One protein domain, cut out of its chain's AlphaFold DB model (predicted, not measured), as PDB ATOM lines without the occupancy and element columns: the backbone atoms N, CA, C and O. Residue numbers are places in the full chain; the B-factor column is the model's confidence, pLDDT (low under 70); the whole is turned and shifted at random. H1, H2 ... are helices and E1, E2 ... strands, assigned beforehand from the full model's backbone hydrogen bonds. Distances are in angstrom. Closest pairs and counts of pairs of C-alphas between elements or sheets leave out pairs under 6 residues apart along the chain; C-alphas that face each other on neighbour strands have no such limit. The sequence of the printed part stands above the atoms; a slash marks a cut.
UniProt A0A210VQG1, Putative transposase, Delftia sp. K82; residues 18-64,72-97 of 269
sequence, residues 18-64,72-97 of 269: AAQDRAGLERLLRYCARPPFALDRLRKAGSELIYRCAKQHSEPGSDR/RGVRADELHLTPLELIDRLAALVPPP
ATOM      1  N   ALA A  18      13.360  -0.429 -35.926       86.19
ATOM      2  CA  ALA A  18      14.158  -0.921 -37.044       86.19
ATOM      3  C   ALA A  18      14.056  -2.450 -37.164       86.19
ATOM      4  O   ALA A  18      13.852  -3.151 -36.175       86.19
ATOM      5  N   ALA A  19      14.262  -2.991 -38.368       83.25
ATOM      6  CA  ALA A  19      14.180  -4.437 -38.610       83.25
ATOM      7  C   ALA A  19      15.183  -5.255 -37.769       83.25
ATOM      8  O   ALA A  19      14.952  -6.432 -37.500       83.25
ATOM      9  N   GLN A  20      16.292  -4.636 -37.358       92.00
ATOM     10  CA  GLN A  20      17.338  -5.258 -36.549       92.00
ATOM     11  C   GLN A  20      17.119  -5.072 -35.034       92.00
ATOM     12  O   GLN A  20      17.786  -5.738 -34.245       92.00
ATOM     13  N   ASP A  21      16.188  -4.206 -34.613       91.38
ATOM     14  CA  ASP A  21      15.882  -3.960 -33.198       91.38
ATOM     15  C   ASP A  21      14.977  -5.071 -32.648       91.38
ATOM     16  O   ASP A  21      13.748  -4.967 -32.616       91.38
ATOM     17  N   ARG A  22      15.602  -6.171 -32.212       93.00
ATOM     18  CA  ARG A  22      14.886  -7.330 -31.656       93.00
ATOM     19  C   ARG A  22      14.060  -6.958 -30.422       93.00
ATOM     20  O   ARG A  22      12.940  -7.441 -30.300       93.00
ATOM     21  N   ALA A  23      14.556  -6.058 -29.572       90.38
ATOM     22  CA  ALA A  23      13.844  -5.615 -28.374       90.38
ATOM     23  C   ALA A  23      12.629  -4.734 -28.715       90.38
ATOM     24  O   ALA A  23      11.583  -4.818 -28.068       90.38
ATOM     25  N   GLY A  24      12.732  -3.875 -29.733       88.31
ATOM     26  CA  GLY A  24      11.600  -3.116 -30.269       88.31
ATOM     27  C   GLY A  24      10.539  -4.009 -30.899       88.31
ATOM     28  O   GLY A  24       9.354  -3.873 -30.584       88.31
ATOM     29  N   LEU A  25      10.956  -4.969 -31.727       89.19
ATOM     30  CA  LEU A  25      10.047  -5.941 -32.336       89.19
ATOM     31  C   LEU A  25       9.328  -6.780 -31.277       89.19
ATOM     32  O   LEU A  25       8.118  -6.977 -31.373       89.19
ATOM     33  N   GLU A  26      10.033  -7.219 -30.237       90.69
ATOM     34  CA  GLU A  26       9.421  -7.943 -29.127       90.69
ATOM     35  C   GLU A  26       8.378  -7.092 -28.389       90.69
ATOM     36  O   GLU A  26       7.268  -7.564 -28.134       90.69
ATOM     37  N   ARG A  27       8.679  -5.821 -28.092       87.31
ATOM     38  CA  ARG A  27       7.710  -4.896 -27.476       87.31
ATOM     39  C   ARG A  27       6.467  -4.712 -28.344       87.31
ATOM     40  O   ARG A  27       5.354  -4.734 -27.818       87.31
ATOM     41  N   LEU A  28       6.638  -4.585 -29.660       85.25
ATOM     42  CA  LEU A  28       5.520  -4.505 -30.602       85.25
ATOM     43  C   LEU A  28       4.683  -5.788 -30.585       85.25
ATOM     44  O   LEU A  28       3.459  -5.713 -30.513       85.25
ATOM     45  N   LEU A  29       5.325  -6.958 -30.594       86.69
ATOM     46  CA  LEU A  29       4.631  -8.244 -30.516       86.69
ATOM     47  C   LEU A  29       3.856  -8.386 -29.202       86.69
ATOM     48  O   LEU A  29       2.683  -8.756 -29.230       86.69
ATOM     49  N   ARG A  30       4.455  -8.016 -28.065       82.88
ATOM     50  CA  ARG A  30       3.772  -7.985 -26.761       82.88
ATOM     51  C   ARG A  30       2.592  -7.013 -26.760       82.88
ATOM     52  O   ARG A  30       1.552  -7.321 -26.185       82.88
ATOM     53  N   TYR A  31       2.722  -5.862 -27.420       81.62
ATOM     54  CA  TYR A  31       1.625  -4.907 -27.576       81.62
ATOM     55  C   TYR A  31       0.486  -5.477 -28.432       81.62
ATOM     56  O   TYR A  31      -0.675  -5.399 -28.033       81.62
ATOM     57  N   CYS A  32       0.796  -6.096 -29.575       78.56
ATOM     58  CA  CYS A  32      -0.195  -6.725 -30.449       78.56
ATOM     59  C   CYS A  32      -0.887  -7.926 -29.790       78.56
ATOM     60  O   CYS A  32      -2.079  -8.137 -30.007       78.56
ATOM     61  N   ALA A  33      -0.157  -8.690 -28.978       80.62
ATOM     62  CA  ALA A  33      -0.678  -9.815 -28.206       80.62
ATOM     63  C   ALA A  33      -1.327  -9.390 -26.879       80.62
ATOM     64  O   ALA A  33      -1.778 -10.248 -26.116       80.62
ATOM     65  N   ARG A  34      -1.373  -8.084 -26.571       81.06
ATOM     66  CA  ARG A  34      -1.905  -7.596 -25.300       81.06
ATOM     67  C   ARG A  34      -3.379  -7.992 -25.186       81.06
ATOM     68  O   ARG A  34      -4.178  -7.610 -26.046       81.06
ATOM     69  N   PRO A  35      -3.771  -8.723 -24.129       76.31
ATOM     70  CA  PRO A  35      -5.167  -9.059 -23.927       76.31
ATOM     71  C   PRO A  35      -5.997  -7.774 -23.772       76.31
ATOM     72  O   PRO A  35      -5.510  -6.783 -23.219       76.31
ATOM     73  N   PRO A  36      -7.267  -7.774 -24.218       75.31
ATOM     74  CA  PRO A  36      -8.133  -6.593 -24.147       75.31
ATOM     75  C   PRO A  36      -8.469  -6.164 -22.706       75.31
ATOM     76  O   PRO A  36      -9.080  -5.117 -22.498       75.31
ATOM     77  N   PHE A  37      -8.069  -6.952 -21.707       77.94
ATOM     78  CA  PHE A  37      -8.235  -6.693 -20.283       77.94
ATOM     79  C   PHE A  37      -6.969  -7.085 -19.513       77.94
ATOM     80  O   PHE A  37      -6.179  -7.916 -19.959       77.94
ATOM     81  N   ALA A  38      -6.773  -6.483 -18.340       82.44
ATOM     82  CA  ALA A  38      -5.636  -6.797 -17.479       82.44
ATOM     83  C   ALA A  38      -5.906  -8.099 -16.710       82.44
ATOM     84  O   ALA A  38      -6.812  -8.138 -15.878       82.44
ATOM     85  N   LEU A  39      -5.116  -9.143 -16.971       82.06
ATOM     86  CA  LEU A  39      -5.264 -10.446 -16.310       82.06
ATOM     87  C   LEU A  39      -5.106 -10.346 -14.786       82.06
ATOM     88  O   LEU A  39      -5.883 -10.961 -14.066       82.06
ATOM     89  N   ASP A  40      -4.217  -9.477 -14.298       83.75
ATOM     90  CA  ASP A  40      -3.989  -9.245 -12.859       83.75
ATOM     91  C   ASP A  40      -5.236  -8.745 -12.111       83.75
ATOM     92  O   ASP A  40      -5.333  -8.830 -10.882       83.75
ATOM     93  N   ARG A  41      -6.206  -8.196 -12.852       85.12
ATOM     94  CA  ARG A  41      -7.468  -7.679 -12.315       85.12
ATOM     95  C   ARG A  41      -8.607  -8.690 -12.373       85.12
ATOM     96  O   ARG A  41      -9.652  -8.412 -11.790       85.12
ATOM     97  N   LEU A  42      -8.424  -9.827 -13.044       87.94
ATOM     98  CA  LEU A  42      -9.413 -10.892 -13.146       87.94
ATOM     99  C   LEU A  42      -9.140 -11.958 -12.083       87.94
ATOM    100  O   LEU A  42      -8.067 -12.557 -12.037       87.94
ATOM    101  N   ARG A  43     -10.125 -12.221 -11.229       88.81
ATOM    102  CA  ARG A  43     -10.055 -13.243 -10.182       88.81
ATOM    103  C   ARG A  43     -11.212 -14.216 -10.330       88.81
ATOM    104  O   ARG A  43     -12.320 -13.822 -10.672       88.81
ATOM    105  N   LYS A  44     -10.962 -15.491 -10.043       90.56
ATOM    106  CA  LYS A  44     -12.006 -16.516  -9.990       90.56
ATOM    107  C   LYS A  44     -12.515 -16.645  -8.556       90.56
ATOM    108  O   LYS A  44     -11.725 -16.909  -7.654       90.56
ATOM    109  N   ALA A  45     -13.819 -16.491  -8.365       88.94
ATOM    110  CA  ALA A  45     -14.507 -16.692  -7.096       88.94
ATOM    111  C   ALA A  45     -15.561 -17.795  -7.279       88.94
ATOM    112  O   ALA A  45     -16.703 -17.546  -7.653       88.94
ATOM    113  N   GLY A  46     -15.156 -19.051  -7.074       87.69
ATOM    114  CA  GLY A  46     -16.031 -20.205  -7.296       87.69
ATOM    115  C   GLY A  46     -16.428 -20.362  -8.771       87.69
ATOM    116  O   GLY A  46     -15.562 -20.586  -9.624       87.69
ATOM    117  N   SER A  47     -17.731 -20.275  -9.055       86.19
ATOM    118  CA  SER A  47     -18.306 -20.298 -10.411       86.19
ATOM    119  C   SER A  47     -18.340 -18.926 -11.089       86.19
ATOM    120  O   SER A  47     -18.626 -18.854 -12.283       86.19
ATOM    121  N   GLU A  48     -18.049 -17.856 -10.352       90.19
ATOM    122  CA  GLU A  48     -18.071 -16.482 -10.844       90.19
ATOM    123  C   GLU A  48     -16.659 -15.942 -11.083       90.19
ATOM    124  O   GLU A  48     -15.653 -16.423 -10.544       90.19
ATOM    125  N   LEU A  49     -16.588 -14.917 -11.924       90.44
ATOM    126  CA  LEU A  49     -15.393 -14.157 -12.240       90.44
ATOM    127  C   LEU A  49     -15.577 -12.725 -11.741       90.44
ATOM    128  O   LEU A  49     -16.568 -12.071 -12.053       90.44
ATOM    129  N   ILE A  50     -14.599 -12.241 -10.983       89.44
ATOM    130  CA  ILE A  50     -14.560 -10.884 -10.447       89.44
ATOM    131  C   ILE A  50     -13.489 -10.115 -11.212       89.44
ATOM    132  O   ILE A  50     -12.312 -10.478 -11.169       89.44
ATOM    133  N   TYR A  51     -13.877  -9.051 -11.909       87.00
ATOM    134  CA  TYR A  51     -12.945  -8.155 -12.587       87.00
ATOM    135  C   TYR A  51     -12.890  -6.796 -11.891       87.00
ATOM    136  O   TYR A  51     -13.895  -6.094 -11.803       87.00
ATOM    137  N   ARG A  52     -11.704  -6.402 -11.418       85.12
ATOM    138  CA  ARG A  52     -11.485  -5.085 -10.804       85.12
ATOM    139  C   ARG A  52     -11.343  -4.006 -11.870       85.12
ATOM    140  O   ARG A  52     -10.489  -4.097 -12.755       85.12
ATOM    141  N   CYS A  53     -12.145  -2.957 -11.777       77.81
ATOM    142  CA  CYS A  53     -12.129  -1.862 -12.739       77.81
ATOM    143  C   CYS A  53     -11.047  -0.834 -12.382       77.81
ATOM    144  O   CYS A  53     -10.951  -0.370 -11.253       77.81
ATOM    145  N   ALA A  54     -10.226  -0.444 -13.363       65.88
ATOM    146  CA  ALA A  54      -9.137   0.529 -13.171       65.88
ATOM    147  C   ALA A  54      -9.628   1.930 -12.793       65.88
ATOM    148  O   ALA A  54      -8.930   2.696 -12.137       65.88
ATOM    149  N   LYS A  55     -10.793   2.289 -13.330       63.16
ATOM    150  CA  LYS A  55     -11.431   3.587 -13.177       63.16
ATOM    151  C   LYS A  55     -12.813   3.319 -12.610       63.16
ATOM    152  O   LYS A  55     -13.614   2.643 -13.255       63.16
ATOM    153  N   GLN A  56     -13.081   3.869 -11.431       52.59
ATOM    154  CA  GLN A  56     -14.435   3.978 -10.895       52.59
ATOM    155  C   GLN A  56     -15.287   4.641 -11.998       52.59
ATOM    156  O   GLN A  56     -14.826   5.633 -12.563       52.59
ATOM    157  N   HIS A  57     -16.460   4.086 -12.346       50.28
ATOM    158  CA  HIS A  57     -17.406   4.514 -13.415       50.28
ATOM    159  C   HIS A  57     -17.460   3.705 -14.734       50.28
ATOM    160  O   HIS A  57     -18.042   4.198 -15.702       50.28
ATOM    161  N   SER A  58     -16.914   2.491 -14.826       53.25
ATOM    162  CA  SER A  58     -16.824   1.789 -16.121       53.25
ATOM    163  C   SER A  58     -17.972   0.847 -16.491       53.25
ATOM    164  O   SER A  58     -17.812   0.138 -17.476       53.25
ATOM    165  N   GLU A  59     -19.108   0.805 -15.787       51.31
ATOM    166  CA  GLU A  59     -20.244   0.011 -16.282       51.31
ATOM    167  C   GLU A  59     -20.913   0.699 -17.485       51.31
ATOM    168  O   GLU A  59     -21.526   1.763 -17.320       51.31
ATOM    169  N   PRO A  60     -20.855   0.118 -18.701       50.75
ATOM    170  CA  PRO A  60     -21.765   0.494 -19.766       50.75
ATOM    171  C   PRO A  60     -23.117  -0.130 -19.409       50.75
ATOM    172  O   PRO A  60     -23.200  -1.347 -19.251       50.75
ATOM    173  N   GLY A  61     -24.166   0.683 -19.267       51.97
ATOM    174  CA  GLY A  61     -25.520   0.168 -19.050       51.97
ATOM    175  C   GLY A  61     -25.827  -0.938 -20.065       51.97
ATOM    176  O   GLY A  61     -25.680  -0.730 -21.272       51.97
ATOM    177  N   SER A  62     -26.186  -2.120 -19.565       48.28
ATOM    178  CA  SER A  62     -26.349  -3.356 -20.342       48.28
ATOM    179  C   SER A  62     -27.455  -3.275 -21.399       48.28
ATOM    180  O   SER A  62     -27.471  -4.070 -22.338       48.28
ATOM    181  N   ASP A  63     -28.341  -2.281 -21.313       47.59
ATOM    182  CA  ASP A  63     -29.432  -2.097 -22.261       47.59
ATOM    183  C   ASP A  63     -29.072  -1.170 -23.430       47.59
ATOM    184  O   ASP A  63     -29.008   0.058 -23.324       47.59
ATOM    185  N   ARG A  64     -28.937  -1.771 -24.623       47.25
ATOM    186  CA  ARG A  64     -28.749  -1.059 -25.906       47.25
ATOM    187  C   ARG A  64     -29.862  -0.049 -26.224       47.25
ATOM    188  O   ARG A  64     -29.633   0.850 -27.031       47.25
ATOM    189  N   ARG A  72     -24.505   8.351 -16.006       47.12
ATOM    190  CA  ARG A  72     -23.255   7.932 -15.346       47.12
ATOM    191  C   ARG A  72     -23.403   6.619 -14.561       47.12
ATOM    192  O   ARG A  72     -23.998   6.633 -13.487       47.12
ATOM    193  N   GLY A  73     -22.878   5.529 -15.128       53.62
ATOM    194  CA  GLY A  73     -23.002   4.169 -14.604       53.62
ATOM    195  C   GLY A  73     -22.740   4.052 -13.102       53.62
ATOM    196  O   GLY A  73     -21.996   4.849 -12.514       53.62
ATOM    197  N   VAL A  74     -23.385   3.056 -12.494       50.72
ATOM    198  CA  VAL A  74     -23.250   2.709 -11.075       50.72
ATOM    199  C   VAL A  74     -21.763   2.595 -10.721       50.72
ATOM    200  O   VAL A  74     -20.961   2.086 -11.505       50.72
ATOM    201  N   ARG A  75     -21.363   3.140  -9.563       52.41
ATOM    202  CA  ARG A  75     -19.987   3.038  -9.054       52.41
ATOM    203  C   ARG A  75     -19.717   1.584  -8.662       52.41
ATOM    204  O   ARG A  75     -19.916   1.219  -7.511       52.41
ATOM    205  N   ALA A  76     -19.321   0.765  -9.625       58.31
ATOM    206  CA  ALA A  76     -18.868  -0.593  -9.386       58.31
ATOM    207  C   ALA A  76     -17.346  -0.634  -9.554       58.31
ATOM    208  O   ALA A  76     -16.826  -0.478 -10.662       58.31
ATOM    209  N   ASP A  77     -16.641  -0.802  -8.438       69.50
ATOM    210  CA  ASP A  77     -15.191  -1.021  -8.426       69.50
ATOM    211  C   ASP A  77     -14.848  -2.469  -8.831       69.50
ATOM    212  O   ASP A  77     -13.754  -2.746  -9.332       69.50
ATOM    213  N   GLU A  78     -15.815  -3.382  -8.694       80.88
ATOM    214  CA  GLU A  78     -15.710  -4.796  -9.040       80.88
ATOM    215  C   GLU A  78     -16.900  -5.226  -9.915       80.88
ATOM    216  O   GLU A  78     -18.055  -4.912  -9.628       80.88
ATOM    217  N   LEU A  79     -16.607  -5.926 -11.012       82.50
ATOM    218  CA  LEU A  79     -17.579  -6.537 -11.915       82.50
ATOM    219  C   LEU A  79     -17.678  -8.028 -11.605       82.50
ATOM    220  O   LEU A  79     -16.704  -8.751 -11.808       82.50
ATOM    221  N   HIS A  80     -18.848  -8.479 -11.166       87.62
ATOM    222  CA  HIS A  80     -19.155  -9.894 -10.967       87.62
ATOM    223  C   HIS A  80     -19.824 -10.431 -12.228       87.62
ATOM    224  O   HIS A  80     -20.858  -9.914 -12.649       87.62
ATOM    225  N   LEU A  81     -19.198 -11.416 -12.866       87.88
ATOM    226  CA  LEU A  81     -19.631 -11.969 -14.144       87.88
ATOM    227  C   LEU A  81     -19.575 -13.489 -14.093       87.88
ATOM    228  O   LEU A  81     -18.599 -14.081 -13.627       87.88
ATOM    229  N   THR A  82     -20.571 -14.142 -14.668       91.94
ATOM    230  CA  THR A  82     -20.431 -15.544 -15.054       91.94
ATOM    231  C   THR A  82     -19.424 -15.677 -16.210       91.94
ATOM    232  O   THR A  82     -19.191 -14.719 -16.960       91.94
ATOM    233  N   PRO A  83     -18.828 -16.864 -16.428       90.19
ATOM    234  CA  PRO A  83     -17.926 -17.085 -17.559       90.19
ATOM    235  C   PRO A  83     -18.553 -16.746 -18.920       90.19
ATOM    236  O   PRO A  83     -17.870 -16.225 -19.799       90.19
ATOM    237  N   LEU A  84     -19.855 -16.999 -19.087       91.81
ATOM    238  CA  LEU A  84     -20.575 -16.694 -20.325       91.81
ATOM    239  C   LEU A  84     -20.833 -15.193 -20.493       91.81
ATOM    240  O   LEU A  84     -20.659 -14.680 -21.594       91.81
ATOM    241  N   GLU A  85     -21.171 -14.473 -19.423       89.06
ATOM    242  CA  GLU A  85     -21.336 -13.012 -19.476       89.06
ATOM    243  C   GLU A  85     -20.022 -12.296 -19.787       89.06
ATOM    244  O   GLU A  85     -20.017 -11.297 -20.511       89.06
ATOM    245  N   LEU A  86     -18.893 -12.811 -19.286       86.38
ATOM    246  CA  LEU A  86     -17.581 -12.288 -19.657       86.38
ATOM    247  C   LEU A  86     -17.335 -12.449 -21.163       86.38
ATOM    248  O   LEU A  86     -16.931 -11.489 -21.820       86.38
ATOM    249  N   ILE A  87     -17.603 -13.636 -21.719       88.06
ATOM    250  CA  ILE A  87     -17.448 -13.898 -23.157       88.06
ATOM    251  C   ILE A  87     -18.384 -13.008 -23.979       88.06
ATOM    252  O   ILE A  87     -17.939 -12.430 -24.968       88.06
ATOM    253  N   ASP A  88     -19.642 -12.846 -23.568       87.00
ATOM    254  CA  ASP A  88     -20.614 -11.998 -24.269       87.00
ATOM    255  C   ASP A  88     -20.167 -10.526 -24.304       87.00
ATOM    256  O   ASP A  88     -20.138  -9.885 -25.361       87.00
ATOM    257  N   ARG A  89     -19.682  -9.999 -23.171       82.56
ATOM    258  CA  ARG A  89     -19.126  -8.637 -23.107       82.56
ATOM    259  C   ARG A  89     -17.874  -8.474 -23.974       82.56
ATOM    260  O   ARG A  89     -17.712  -7.428 -24.602       82.56
ATOM    261  N   LEU A  90     -17.006  -9.485 -24.047       83.50
ATOM    262  CA  LEU A  90     -15.840  -9.466 -24.941       83.50
ATOM    263  C   LEU A  90     -16.251  -9.535 -26.415       83.50
ATOM    264  O   LEU A  90     -15.707  -8.800 -27.242       83.50
ATOM    265  N   ALA A  91     -17.243 -10.360 -26.746       84.75
ATOM    266  CA  ALA A  91     -17.778 -10.476 -28.097       84.75
ATOM    267  C   ALA A  91     -18.398  -9.157 -28.584       84.75
ATOM    268  O   ALA A  91     -18.313  -8.848 -29.770       84.75
ATOM    269  N   ALA A  92     -18.935  -8.326 -27.683       81.50
ATOM    270  CA  ALA A  92     -19.443  -6.998 -28.030       81.50
ATOM    271  C   ALA A  92     -18.364  -6.026 -28.555       81.50
ATOM    272  O   ALA A  92     -18.705  -5.067 -29.252       81.50
ATOM    273  N   LEU A  93     -17.079  -6.256 -28.248       76.56
ATOM    274  CA  LEU A  93     -15.963  -5.484 -28.814       76.56
ATOM    275  C   LEU A  93     -15.643  -5.899 -30.254       76.56
ATOM    276  O   LEU A  93     -15.043  -5.121 -31.002       76.56
ATOM    277  N   VAL A  94     -16.038  -7.110 -30.653       80.69
ATOM    278  CA  VAL A  94     -15.866  -7.586 -32.021       80.69
ATOM    279  C   VAL A  94     -16.907  -6.881 -32.897       80.69
ATOM    280  O   VAL A  94     -18.111  -7.033 -32.687       80.69
ATOM    281  N   PRO A  95     -16.477  -6.071 -33.878       75.62
ATOM    282  CA  PRO A  95     -17.399  -5.358 -34.746       75.62
ATOM    283  C   PRO A  95     -18.262  -6.359 -35.529       75.62
ATOM    284  O   PRO A  95     -17.745  -7.382 -35.987       75.62
ATOM    285  N   PRO A  96     -19.559  -6.070 -35.729       72.88
ATOM    286  CA  PRO A  96     -20.437  -6.967 -36.460       72.88
ATOM    287  C   PRO A  96     -19.942  -7.153 -37.902       72.88
ATOM    288  O   PRO A  96     -19.425  -6.209 -38.515       72.88
ATOM    289  N   PRO A  97     -20.106  -8.359 -38.471       72.12
ATOM    290  CA  PRO A  97     -19.653  -8.639 -39.823       72.12
ATOM    291  C   PRO A  97     -20.348  -7.711 -40.822       72.12
ATOM    292  O   PRO A  97     -21.526  -7.385 -40.674       72.12
TER     293      PRO A  97
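This is residues 18 to 64 and 72 to 97 of the 269 residues of the protein "Putative transposase" of Delftia sp. K82 (UniProt A0A210VQG1). A small antiparallel sheet with helix H2 standing up from one face makes the body; residues 18 to 35, with helix H1, stick out as an arm. The printed part has 73 residues, under half in named elements, with two named helices and three named strands: H1 E1 E2 E3 H2. The sheet's order is E1 E2 E3, the class mixed. The whole is loose, radius of gyration of the C-alphas 16.2 A, spanning 48 by 32 by 26 A.

E2, residues 48 to 52, forms a hairpin with E1, residues 42 to 45; N 43 and O 50 are within hydrogen-bond range, 2.8 A. E3, residues 78 to 81, is antiparallel to E2, with N 51 and O 79 at 2.8 A. H2, residues 83 to 91, is on the sheet, over E3, at a height of 10.0 A; its closest C-alphas to E2 are Pro 83 and Leu 49, 6.6 A. H1, residues 22 to 32, is apart from H2. In both helices every O i to N i+4 pair is within range.

H1 runs 15.1 A from C-alpha 22 (14.886, -7.330, -31.656), E1 9.8 A, E2 13.2 A, E3 9.6 A, and H2 12.4 A to C-alpha 91 (-17.778, -10.476, -28.097).

The farthest C-alphas, Gln 20 and Asp 63, are 49.0 A apart. Residues 65 to 71 are not printed; C-alphas 64 and 72 are 14.9 A apart. Of the links printed whole, none is long. Residues 54 to 64 and 72 to 77 have pLDDT under 70.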